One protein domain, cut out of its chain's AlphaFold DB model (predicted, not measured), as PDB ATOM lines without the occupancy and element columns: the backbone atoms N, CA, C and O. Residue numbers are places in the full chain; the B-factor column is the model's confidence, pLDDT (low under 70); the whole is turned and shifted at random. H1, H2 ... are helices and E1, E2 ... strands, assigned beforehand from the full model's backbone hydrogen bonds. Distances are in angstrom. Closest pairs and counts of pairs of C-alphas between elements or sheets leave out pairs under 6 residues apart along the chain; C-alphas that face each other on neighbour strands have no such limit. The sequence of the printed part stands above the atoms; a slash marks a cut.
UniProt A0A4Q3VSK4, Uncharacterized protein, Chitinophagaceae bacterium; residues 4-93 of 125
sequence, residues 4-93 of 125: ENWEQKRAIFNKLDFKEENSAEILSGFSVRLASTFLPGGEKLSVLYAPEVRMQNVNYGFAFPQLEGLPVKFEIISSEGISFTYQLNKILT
ATOM      1  N   GLU A   4      32.957  57.058  86.364       52.59
ATOM      2  CA  GLU A   4      33.269  58.007  87.441       52.59
ATOM      3  C   GLU A   4      34.371  57.511  88.401       52.59
ATOM      4  O   GLU A   4      35.284  58.254  88.762       52.59
ATOM      5  N   ASN A   5      34.391  56.212  88.719       53.16
ATOM      6  CA  ASN A   5      35.473  55.597  89.500       53.16
ATOM      7  C   ASN A   5      36.818  55.605  88.765       53.16
ATOM      8  O   ASN A   5      37.885  55.540  89.380       53.16
ATOM      9  N   TRP A   6      36.759  55.617  87.436       51.94
ATOM     10  CA  TRP A   6      37.933  55.586  86.579       51.94
ATOM     11  C   TRP A   6      38.632  56.952  86.564       51.94
ATOM     12  O   TRP A   6      39.859  57.022  86.582       51.94
ATOM     13  N   GLU A   7      37.859  58.037  86.637       59.66
ATOM     14  CA  GLU A   7      38.369  59.410  86.676       59.66
ATOM     15  C   GLU A   7      39.080  59.748  87.993       59.66
ATOM     16  O   GLU A   7      40.152  60.354  87.967       59.66
ATOM     17  N   GLN A   8      38.564  59.282  89.137       58.81
ATOM     18  CA  GLN A   8      39.209  59.507  90.441       58.81
ATOM     19  C   GLN A   8      40.596  58.861  90.528       58.81
ATOM     20  O   GLN A   8      41.545  59.486  91.001       58.81
ATOM     21  N   LYS A   9      40.751  57.632  90.018       57.94
ATOM     22  CA  LYS A   9      42.066  56.977  89.945       57.94
ATOM     23  C   LYS A   9      43.009  57.662  88.946       57.94
ATOM     24  O   LYS A   9      44.214  57.700  89.180       57.94
ATOM     25  N   ARG A  10      42.471  58.239  87.867       59.75
ATOM     26  CA  ARG A  10      43.240  58.995  86.864       59.75
ATOM     27  C   ARG A  10      43.780  60.328  87.382       59.75
ATOM     28  O   ARG A  10      44.830  60.771  86.924       59.75
ATOM     29  N   ALA A  11      43.094  60.962  88.334       61.78
ATOM     30  CA  ALA A  11      43.445  62.294  88.831       61.78
ATOM     31  C   ALA A  11      44.875  62.389  89.395       61.78
ATOM     32  O   ALA A  11      45.508  63.438  89.279       61.78
ATOM     33  N   ILE A  12      45.398  61.292  89.955       61.88
ATOM     34  CA  ILE A  12      46.769  61.204  90.486       61.88
ATOM     35  C   ILE A  12      47.806  61.308  89.355       61.88
ATOM     36  O   ILE A  12      48.838  61.954  89.520       61.88
ATOM     37  N   PHE A  13      47.509  60.737  88.185       62.34
ATOM     38  CA  PHE A  13      48.408  60.702  87.027       62.34
ATOM     39  C   PHE A  13      48.274  61.932  86.118       62.34
ATOM     40  O   PHE A  13      49.213  62.275  85.405       62.34
ATOM     41  N   ASN A  14      47.142  62.642  86.169       60.91
ATOM     42  CA  ASN A  14      46.914  63.855  85.374       60.91
ATOM     43  C   ASN A  14      47.844  65.023  85.743       60.91
ATOM     44  O   ASN A  14      47.989  65.945  84.946       60.91
ATOM     45  N   LYS A  15      48.464  65.002  86.930       65.19
ATOM     46  CA  LYS A  15      49.368  66.058  87.419       65.19
ATOM     47  C   LYS A  15      50.858  65.741  87.232       65.19
ATOM     48  O   LYS A  15      51.688  66.504  87.715       65.19
ATOM     49  N   LEU A  16      51.198  64.619  86.599       70.44
ATOM     50  CA  LEU A  16      52.590  64.210  86.421       70.44
ATOM     51  C   LEU A  16      53.227  64.967  85.259       70.44
ATOM     52  O   LEU A  16      52.882  64.722  84.110       70.44
ATOM     53  N   ASP A  17      54.162  65.856  85.577       75.81
ATOM     54  CA  ASP A  17      54.976  66.577  84.601       75.81
ATOM     55  C   ASP A  17      56.172  65.696  84.209       75.81
ATOM     56  O   ASP A  17      56.996  65.328  85.058       75.81
ATOM     57  N   PHE A  18      56.217  65.269  82.949       79.75
ATOM     58  CA  PHE A  18      57.290  64.427  82.430       79.75
ATOM     59  C   PHE A  18      58.390  65.287  81.818       79.75
ATOM     60  O   PHE A  18      58.154  66.073  80.905       79.75
ATOM     61  N   LYS A  19      59.624  65.068  82.269       84.44
ATOM     62  CA  LYS A  19      60.814  65.618  81.623       84.44
ATOM     63  C   LYS A  19      61.324  64.622  80.598       84.44
ATOM     64  O   LYS A  19      61.761  63.527  80.964       84.44
ATOM     65  N   GLU A  20      61.251  65.014  79.335       83.62
ATOM     66  CA  GLU A  20      61.816  64.265  78.219       83.62
ATOM     67  C   GLU A  20      63.333  64.445  78.170       83.62
ATOM     68  O   GLU A  20      63.863  65.548  78.317       83.62
ATOM     69  N   GLU A  21      64.032  63.346  77.935       83.31
ATOM     70  CA  GLU A  21      65.453  63.317  77.648       83.31
ATOM     71  C   GLU A  21      65.641  62.942  76.176       83.31
ATOM     72  O   GLU A  21      65.002  62.021  75.659       83.31
ATOM     73  N   ASN A  22      66.521  63.665  75.479       67.69
ATOM     74  CA  ASN A  22      66.865  63.377  74.087       67.69
ATOM     75  C   ASN A  22      67.816  62.173  74.018       67.69
ATOM     76  O   ASN A  22      68.988  62.307  73.672       67.69
ATOM     77  N   SER A  23      67.302  60.993  74.347       70.19
ATOM     78  CA  SER A  23      67.901  59.714  73.983       70.19
ATOM     79  C   SER A  23      67.096  59.125  72.830       70.19
ATOM     80  O   SER A  23      65.871  59.083  72.875       70.19
ATOM     81  N   ALA A  24      67.773  58.741  71.752       75.81
ATOM     82  CA  ALA A  24      67.157  58.031  70.640       75.81
ATOM     83  C   ALA A  24      67.761  56.630  70.608       75.81
ATOM     84  O   ALA A  24      68.898  56.444  70.177       75.81
ATOM     85  N   GLU A  25      67.002  55.661  71.107       85.00
ATOM     86  CA  GLU A  25      67.374  54.248  71.091       85.00
ATOM     87  C   GLU A  25      66.315  53.444  70.339       85.00
ATOM     88  O   GLU A  25      65.175  53.881  70.187       85.00
ATOM     89  N   ILE A  26      66.684  52.260  69.852       87.81
ATOM     90  CA  ILE A  26      65.741  51.348  69.199       87.81
ATOM     91  C   ILE A  26      65.413  50.223  70.175       87.81
ATOM     92  O   ILE A  26      66.295  49.454  70.556       87.81
ATOM     93  N   LEU A  27      64.137  50.091  70.544       86.50
ATOM     94  CA  LEU A  27      63.650  49.021  71.414       86.50
ATOM     95  C   LEU A  27      62.468  48.308  70.761       86.50
ATOM     96  O   LEU A  27      61.478  48.939  70.400       86.50
ATOM     97  N   SER A  28      62.576  46.987  70.590       83.62
ATOM     98  CA  SER A  28      61.549  46.159  69.929       83.62
ATOM     99  C   SER A  28      61.142  46.668  68.531       83.62
ATOM    100  O   SER A  28      60.012  46.459  68.099       83.62
ATOM    101  N   GLY A  29      62.059  47.345  67.826       84.69
ATOM    102  CA  GLY A  29      61.811  47.939  66.507       84.69
ATOM    103  C   GLY A  29      61.169  49.331  66.522       84.69
ATOM    104  O   GLY A  29      60.864  49.844  65.452       84.69
ATOM    105  N   PHE A  30      60.986  49.946  67.694       86.56
ATOM    106  CA  PHE A  30      60.466  51.308  67.844       86.56
ATOM    107  C   PHE A  30      61.584  52.288  68.182       86.56
ATOM    108  O   PHE A  30      62.449  51.965  69.001       86.56
ATOM    109  N   SER A  31      61.540  53.494  67.609       90.31
ATOM    110  CA  SER A  31      62.398  54.594  68.049       90.31
ATOM    111  C   SER A  31      61.857  55.136  69.370       90.31
ATOM    112  O   SER A  31      60.795  55.758  69.398       90.31
ATOM    113  N   VAL A  32      62.577  54.907  70.467       91.25
ATOM    114  CA  VAL A  32      62.156  55.301  71.815       91.25
ATOM    115  C   VAL A  32      62.926  56.504  72.342       91.25
ATOM    116  O   VAL A  32      64.093  56.706  72.004       91.25
ATOM    117  N   ARG A  33      62.255  57.272  73.200       91.38
ATOM    118  CA  ARG A  33      62.814  58.335  74.037       91.38
ATOM    119  C   ARG A  33      62.557  58.037  75.500       91.38
ATOM    120  O   ARG A  33      61.566  57.385  75.836       91.38
ATOM    121  N   LEU A  34      63.435  58.523  76.370       90.31
ATOM    122  CA  LEU A  34      63.245  58.435  77.810       90.31
ATOM    123  C   LEU A  34      62.486  59.662  78.312       90.31
ATOM    124  O   LEU A  34      62.850  60.796  78.027       90.31
ATOM    125  N   ALA A  35      61.455  59.432  79.111       88.81
ATOM    126  CA  ALA A  35      60.806  60.456  79.906       88.81
ATOM    127  C   ALA A  35      60.816  60.035  81.372       88.81
ATOM    128  O   ALA A  35      60.648  58.858  81.697       88.81
ATOM    129  N   SER A  36      61.002  60.991  82.277       87.88
ATOM    130  CA  SER A  36      60.932  60.713  83.708       87.88
ATOM    131  C   SER A  36      60.158  61.773  84.472       87.88
ATOM    132  O   SER A  36      60.144  62.947  84.110       87.88
ATOM    133  N   THR A  37      59.493  61.339  85.533       85.62
ATOM    134  CA  THR A  37      58.710  62.187  86.430       85.62
ATOM    135  C   THR A  37      58.882  61.708  87.869       85.62
ATOM    136  O   THR A  37      59.406  60.618  88.112       85.62
ATOM    137  N   PHE A  38      58.443  62.516  88.827       82.62
ATOM    138  CA  PHE A  38      58.363  62.119  90.226       82.62
ATOM    139  C   PHE A  38      56.902  61.932  90.612       82.62
ATOM    140  O   PHE A  38      56.070  62.814  90.398       82.62
ATOM    141  N   LEU A  39      56.595  60.776  91.191       77.25
ATOM    142  CA  LEU A  39      55.288  60.523  91.781       77.25
ATOM    143  C   LEU A  39      55.100  61.406  93.031       77.25
ATOM    144  O   LEU A  39      56.089  61.807  93.648       77.25
ATOM    145  N   PRO A  40      53.855  61.665  93.477       71.19
ATOM    146  CA  PRO A  40      53.596  62.429  94.702       71.19
ATOM    147  C   PRO A  40      54.298  61.877  95.958       71.19
ATOM    148  O   PRO A  40      54.510  62.620  96.910       71.19
ATOM    149  N   GLY A  41      54.672  60.590  95.952       70.69
ATOM    150  CA  GLY A  41      55.453  59.933  97.006       70.69
ATOM    151  C   GLY A  41      56.976  60.129  96.922       70.69
ATOM    152  O   GLY A  41      57.690  59.593  97.761       70.69
ATOM    153  N   GLY A  42      57.489  60.870  95.933       72.56
ATOM    154  CA  GLY A  42      58.924  61.133  95.739       72.56
ATOM    155  C   GLY A  42      59.676  60.071  94.929       72.56
ATOM    156  O   GLY A  42      60.847  60.260  94.607       72.56
ATOM    157  N   GLU A  43      59.016  58.976  94.556       77.88
ATOM    158  CA  GLU A  43      59.594  57.933  93.708       77.88
ATOM    159  C   GLU A  43      59.739  58.417  92.260       77.88
ATOM    160  O   GLU A  43      58.834  59.048  91.703       77.88
ATOM    161  N   LYS A  44      60.883  58.115  91.634       82.25
ATOM    162  CA  LYS A  44      61.136  58.448  90.229       82.25
ATOM    163  C   LYS A  44      60.498  57.392  89.329       82.25
ATOM    164  O   LYS A  44      60.897  56.233  89.356       82.25
ATOM    165  N   LEU A  45      59.579  57.816  88.472       84.00
ATOM    166  CA  LEU A  45      59.009  56.996  87.410       84.00
ATOM    167  C   LEU A  45      59.740  57.302  86.101       84.00
ATOM    168  O   LEU A  45      59.781  58.454  85.672       84.00
ATOM    169  N   SER A  46      60.313  56.275  85.474       87.62
ATOM    170  CA  SER A  46      61.003  56.387  84.183       87.62
ATOM    171  C   SER A  46      60.295  55.536  83.132       87.62
ATOM    172  O   SER A  46      59.917  54.394  83.394       87.62
ATOM    173  N   VAL A  47      60.100  56.109  81.948       88.81
ATOM    174  CA  VAL A  47      59.298  55.536  80.866       88.81
ATOM    175  C   VAL A  47      60.054  55.708  79.562       88.81
ATOM    176  O   VAL A  47      60.364  56.825  79.161       88.81
ATOM    177  N   LEU A  48      60.313  54.602  78.877       90.19
ATOM    178  CA  LEU A  48      60.720  54.616  77.481       90.19
ATOM    179  C   LEU A  48      59.458  54.573  76.624       90.19
ATOM    180  O   LEU A  48      58.653  53.644  76.751       90.19
ATOM    181  N   TYR A  49      59.276  55.563  75.761       89.00
ATOM    182  CA  TYR A  49      58.093  55.695  74.912       89.00
ATOM    183  C   TYR A  49      58.483  55.969  73.459       89.00
ATOM    184  O   TYR A  49      59.526  56.554  73.189       89.00
ATOM    185  N   ALA A  50      57.644  55.530  72.525       90.12
ATOM    186  CA  ALA A  50      57.796  55.744  71.095       90.12
ATOM    187  C   ALA A  50      56.908  56.923  70.648       90.12
ATOM    188  O   ALA A  50      55.693  56.734  70.511       90.12
ATOM    189  N   PRO A  51      57.470  58.129  70.420       86.75
ATOM    190  CA  PRO A  51      56.689  59.324  70.072       86.75
ATOM    191  C   PRO A  51      56.043  59.246  68.682       86.75
ATOM    192  O   PRO A  51      55.055  59.921  68.402       86.75
ATOM    193  N   GLU A  52      56.583  58.411  67.794       85.38
ATOM    194  CA  GLU A  52      56.065  58.212  66.435       85.38
ATOM    195  C   GLU A  52      54.754  57.408  66.395       85.38
ATOM    196  O   GLU A  52      53.982  57.511  65.440       85.38
ATOM    197  N   VAL A  53      54.466  56.628  67.444       84.19
ATOM    198  CA  VAL A  53      53.290  55.757  67.493       84.19
ATOM    199  C   VAL A  53      52.108  56.509  68.100       84.19
ATOM    200  O   VAL A  53      51.973  56.620  69.317       84.19
ATOM    201  N   ARG A  54      51.203  56.993  67.243       77.81
ATOM    202  CA  ARG A  54      49.961  57.651  67.677       77.81
ATOM    203  C   ARG A  54      48.839  56.636  67.881       77.81
ATOM    204  O   ARG A  54      48.353  56.026  66.931       77.81
ATOM    205  N   MET A  55      48.388  56.485  69.124       73.50
ATOM    206  CA  MET A  55      47.197  55.698  69.446       73.50
ATOM    207  C   MET A  55      45.926  56.508  69.177       73.50
ATOM    208  O   MET A  55      45.800  57.639  69.635       73.50
ATOM    209  N   GLN A  56      44.943  55.906  68.500       70.12
ATOM    210  CA  GLN A  56      43.613  56.518  68.355       70.12
ATOM    211  C   GLN A  56      42.887  56.625  69.704       70.12
ATOM    212  O   GLN A  56      42.116  57.554  69.934       70.12
ATOM    213  N   ASN A  57      43.152  55.687  70.618       69.50
ATOM    214  CA  ASN A  57      42.597  55.707  71.961       69.50
ATOM    215  C   ASN A  57      43.596  56.306  72.963       69.50
ATOM    216  O   ASN A  57      44.356  55.591  73.613       69.50
ATOM    217  N   VAL A  58      43.542  57.625  73.140       64.12
ATOM    218  CA  VAL A  58      44.317  58.350  74.168       64.12
ATOM    219  C   VAL A  58      43.818  58.085  75.597       64.12
ATOM    220  O   VAL A  58      44.473  58.429  76.580       64.12
ATOM    221  N   ASN A  59      42.658  57.433  75.738       61.03
ATOM    222  CA  ASN A  59      42.103  57.019  77.024       61.03
ATOM    223  C   ASN A  59      42.525  55.606  77.448       61.03
ATOM    224  O   ASN A  59      42.067  55.120  78.476       61.03
ATOM    225  N   TYR A  60      43.397  54.948  76.681       55.34
ATOM    226  CA  TYR A  60      43.753  53.545  76.887       55.34
ATOM    227  C   TYR A  60      44.736  53.305  78.051       55.34
ATOM    228  O   TYR A  60      44.808  52.197  78.575       55.34
ATOM    229  N   GLY A  61      45.479  54.328  78.490       54.78
ATOM    230  CA  GLY A  61      46.542  54.195  79.493       54.78
ATOM    231  C   GLY A  61      46.262  54.919  80.811       54.78
ATOM    232  O   GLY A  61      45.849  56.078  80.828       54.78
ATOM    233  N   PHE A  62      46.546  54.231  81.919       54.62
ATOM    234  CA  PHE A  62      46.278  54.667  83.293       54.62
ATOM    235  C   PHE A  62      47.310  55.660  83.867       54.62
ATOM    236  O   PHE A  62      47.038  56.234  84.911       54.62
ATOM    237  N   ALA A  63      48.466  55.883  83.223       58.50
ATOM    238  CA  ALA A  63      49.593  56.562  83.883       58.50
ATOM    239  C   ALA A  63      50.377  57.599  83.057       58.50
ATOM    240  O   ALA A  63      51.218  58.294  83.621       58.50
ATOM    241  N   PHE A  64      50.104  57.748  81.756       68.81
ATOM    242  CA  PHE A  64      50.916  58.603  80.871       68.81
ATOM    243  C   PHE A  64      50.093  59.552  79.986       68.81
ATOM    244  O   PHE A  64      50.398  59.682  78.805       68.81
ATOM    245  N   PRO A  65      49.031  60.205  80.498       63.81
ATOM    246  CA  PRO A  65      48.163  61.046  79.667       63.81
ATOM    247  C   PRO A  65      48.901  62.226  79.014       63.81
ATOM    248  O   PRO A  65      48.403  62.770  78.036       63.81
ATOM    249  N   GLN A  66      50.061  62.615  79.553       69.25
ATOM    250  CA  GLN A  66      50.877  63.723  79.052       69.25
ATOM    251  C   GLN A  66      51.993  63.291  78.085       69.25
ATOM    252  O   GLN A  66      52.610  64.153  77.472       69.25
ATOM    253  N   LEU A  67      52.265  61.987  77.930       74.31
ATOM    254  CA  LEU A  67      53.262  61.515  76.965       74.31
ATOM    255  C   LEU A  67      52.593  61.284  75.611       74.31
ATOM    256  O   LEU A  67      51.776  60.375  75.454       74.31
ATOM    257  N   GLU A  68      52.962  62.091  74.617       77.88
ATOM    258  CA  GLU A  68      52.559  61.851  73.234       77.88
ATOM    259  C   GLU A  68      53.311  60.636  72.680       77.88
ATOM    260  O   GLU A  68      54.494  60.713  72.355       77.88
ATOM    261  N   GLY A  69      52.624  59.500  72.576       82.25
ATOM    262  CA  GLY A  69      53.171  58.293  71.965       82.25
ATOM    263  C   GLY A  69      52.736  57.012  72.663       82.25
ATOM    264  O   GLY A  69      51.785  56.986  73.448       82.25
ATOM    265  N   LEU A  70      53.458  55.930  72.375       86.25
ATOM    266  CA  LEU A  70      53.228  54.628  72.989       86.25
ATOM    267  C   LEU A  70      54.316  54.310  74.023       86.25
ATOM    268  O   LEU A  70      55.478  54.193  73.644       86.25
ATOM    269  N   PRO A  71      53.977  54.095  75.305       87.94
ATOM    270  CA  PRO A  71      54.916  53.539  76.274       87.94
ATOM    271  C   PRO A  71      55.392  52.148  75.829       87.94
ATOM    272  O   PRO A  71      54.584  51.236  75.652       87.94
ATOM    273  N   VAL A  72      56.702  51.985  75.650       90.06
ATOM    274  CA  VAL A  72      57.339  50.729  75.221       90.06
ATOM    275  C   VAL A  72      57.914  49.986  76.417       90.06
ATOM    276  O   VAL A  72      57.862  48.760  76.449       90.06
ATOM    277  N   LYS A  73      58.447  50.691  77.419       90.31
ATOM    278  CA  LYS A  73      58.964  50.060  78.635       90.31
ATOM    279  C   LYS A  73      58.858  50.984  79.836       90.31
ATOM    280  O   LYS A  73      59.206  52.156  79.744       90.31
ATOM    281  N   PHE A  74      58.402  50.453  80.960       89.56
ATOM    282  CA  PHE A  74      58.357  51.180  82.226       89.56
ATOM    283  C   PHE A  74      58.362  50.206  83.401       89.56
ATOM    284  O   PHE A  74      58.054  49.020  83.257       89.56
ATOM    285  N   GLU A  75      58.710  50.731  84.565       86.19
ATOM    286  CA  GLU A  75      58.709  50.009  85.829       86.19
ATOM    287  C   GLU A  75      57.676  50.641  86.760       86.19
ATOM    288  O   GLU A  75      57.547  51.865  86.815       86.19
ATOM    289  N   ILE A  76      56.923  49.808  87.472       82.62
ATOM    290  CA  ILE A  76      56.069  50.249  88.576       82.62
ATOM    291  C   ILE A  76      56.420  49.450  89.819       82.62
ATOM    292  O   ILE A  76      56.736  48.265  89.737       82.62
ATOM    293  N   ILE A  77      56.306  50.096  90.970       79.94
ATOM    294  CA  ILE A  77      56.506  49.471  92.270       79.94
ATOM    295  C   ILE A  77      55.129  49.338  92.921       79.94
ATOM    296  O   ILE A  77      54.333  50.280  92.911       79.94
ATOM    297  N   SER A  78      54.794  48.147  93.420       77.81
ATOM    298  CA  SER A  78      53.555  47.946  94.172       77.81
ATOM    299  C   SER A  78      53.636  48.591  95.553       77.81
ATOM    300  O   SER A  78      54.714  48.870  96.071       77.81
ATOM    301  N   SER A  79      52.490  48.742  96.217       73.06
ATOM    302  CA  SER A  79      52.436  49.176  97.621       73.06
ATOM    303  C   SER A  79      53.197  48.256  98.586       73.06
ATOM    304  O   SER A  79      53.496  48.663  99.702       73.06
ATOM    305  N   GLU A  80      53.498  47.024  98.170       79.88
ATOM    306  CA  GLU A  80      54.278  46.040  98.931       79.88
ATOM    307  C   GLU A  80      55.777  46.076  98.571       79.88
ATOM    308  O   GLU A  80      56.546  45.246  99.048       79.88
ATOM    309  N   GLY A  81      56.206  47.020  97.724       78.81
ATOM    310  CA  GLY A  81      57.602  47.181  97.311       78.81
ATOM    311  C   GLY A  81      58.053  46.228  96.199       78.81
ATOM    312  O   GLY A  81      59.248  46.121  95.935       78.81
ATOM    313  N   ILE A  82      57.128  45.525  95.540       85.31
ATOM    314  CA  ILE A  82      57.454  44.605  94.443       85.31
ATOM    315  C   ILE A  82      57.567  45.401  93.144       85.31
ATOM    316  O   ILE A  82      56.615  46.070  92.740       85.31
ATOM    317  N   SER A  83      58.713  45.294  92.472       85.19
ATOM    318  CA  SER A  83      58.923  45.887  91.152       85.19
ATOM    319  C   SER A  83      58.323  45.021  90.040       85.19
ATOM    320  O   SER A  83      58.538  43.807  89.978       85.19
ATOM    321  N   PHE A  84      57.606  45.670  89.126       85.88
ATOM    322  CA  PHE A  84      57.086  45.094  87.895       85.88
ATOM    323  C   PHE A  84      57.623  45.873  86.701       85.88
ATOM    324  O   PHE A  84      57.305  47.049  86.515       85.88
ATOM    325  N   THR A  85      58.388  45.194  85.850       89.94
ATOM    326  CA  THR A  85      58.828  45.740  84.563       89.94
ATOM    327  C   THR A  85      57.872  45.308  83.461       89.94
ATOM    328  O   THR A  85      57.673  44.117  83.226       89.94
ATOM    329  N   TYR A  86      57.328  46.282  82.741       89.19
ATOM    330  CA  TYR A  86      56.509  46.067  81.556       89.19
ATOM    331  C   TYR A  86      57.328  46.416  80.322       89.19
ATOM    332  O   TYR A  86      57.952  47.474  80.281       89.19
ATOM    333  N   GLN A  87      57.317  45.542  79.315       90.75
ATOM    334  CA  GLN A  87      57.966  45.787  78.031       90.75
ATOM    335  C   GLN A  87      57.060  45.347  76.882       90.75
ATOM    336  O   GLN A  87      56.539  44.231  76.860       90.75
ATOM    337  N   LEU A  88      56.896  46.235  75.910       88.50
ATOM    338  CA  LEU A  88      56.207  45.972  74.665       88.50
ATOM    339  C   LEU A  88      57.094  45.108  73.767       88.50
ATOM    340  O   LEU A  88      58.195  45.500  73.377       88.50
ATOM    341  N   ASN A  89      56.577  43.936  73.410       87.12
ATOM    342  CA  ASN A  89      57.273  43.000  72.530       87.12
ATOM    343  C   ASN A  89      56.828  43.133  71.071       87.12
ATOM    344  O   ASN A  89      57.655  43.068  70.168       87.12
ATOM    345  N   LYS A  90      55.521  43.296  70.824       84.88
ATOM    346  CA  LYS A  90      54.950  43.356  69.472       84.88
ATOM    347  C   LYS A  90      53.612  44.093  69.475       84.88
ATOM    348  O   LYS A  90      52.855  43.981  70.435       84.88
ATOM    349  N   ILE A  91      53.306  44.773  68.372       82.75
ATOM    350  CA  ILE A  91      51.975  45.312  68.066       82.75
ATOM    351  C   ILE A  91      51.403  44.538  66.875       82.75
ATOM    352  O   ILE A  91      52.099  44.314  65.885       82.75
ATOM    353  N   LEU A  92      50.139  44.131  66.976       85.31
ATOM    354  CA  LEU A  92      49.357  43.583  65.869       85.31
ATOM    355  C   LEU A  92      48.260  44.589  65.521       85.31
ATOM    356  O   LEU A  92      47.544  45.046  66.409       85.31
ATOM    357  N   THR A  93      48.148  44.944  64.245       80.88
ATOM    358  CA  THR A  93      47.175  45.928  63.733       80.88
ATOM    359  C   THR A  93      46.042  45.280  62.941       80.88
ATOM    360  O   THR A  93      45.247  45.970  62.305       80.88
TER     361      THR A  93
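Overview. This is residues 4 to 93 of the 125 residues of an uncharacterized protein of Chitinophagaceae bacterium (UniProt A0A4Q3VSK4). One strongly twisted, curled sheet of five strands makes a curved wall, with the long loop of residues 51 to 69 arching over one face and the other face bare. The short helix H1 lies on the loop's side, away from the strands. The printed part has 90 residues, in the order H1 E1 E2 E3 E4 E5; the sheet runs E1 E2 E3 E4 E5, antiparallel throughout, a meander in which each strand is the antiparallel neighbour of the one before. The class is mostly strand; the whole is compact, with a radius of gyration of the C-alphas of 13.3 A and spans of 33 by 27 by 23 A.

Along the chain. E1 is residues 19 to 27, 19.7 A long, and bends by 74 degrees at residue 24. E2 is residues 30 to 38, 24.9 A, and E3 residues 44 to 50, 19.6 A. E4, residues 70 to 77, 20.2 A, bends by 65 degrees at residue 73. E5, residues 83 to 87, 13.2 A, ends at C-alpha 87 (57.966, 45.787, 78.031). H1, residues 4 to 10, 10.0 A, begins at C-alpha 4 (33.269, 58.007, 87.441).

Arrangement. The four pairs of neighbour strands are hairpins. E2 and E3 stand at 158 degrees, with N 35 and O 47 2.8 A apart. E1 and E2 stand at 148 degrees, with N 21 and O 34 at 2.8 A. E3 and E4 stand at 160 degrees, with N 50 and O 70 at 2.8 A. E4 and E5 stand at 169 degrees, with N 84 and O 76 at 2.8 A. These N and O pairs are within hydrogen-bond range. E1 and E5 are edge strands and are apart. H1 is not on the sheet; 2 of its 3 O i to N i+4 pairs are within hydrogen-bond range.

Size, cuts and confidence. The C-alphas of Glu 4 and Glu 25, the two farthest apart, are 38.0 A apart. The printed part has no cut. The link from E3 to E4 is long, 19 residues. The mean pLDDT of the printed part is 77.5; residues 4 to 15, residue 22 and residues 57 to 66 are under 70.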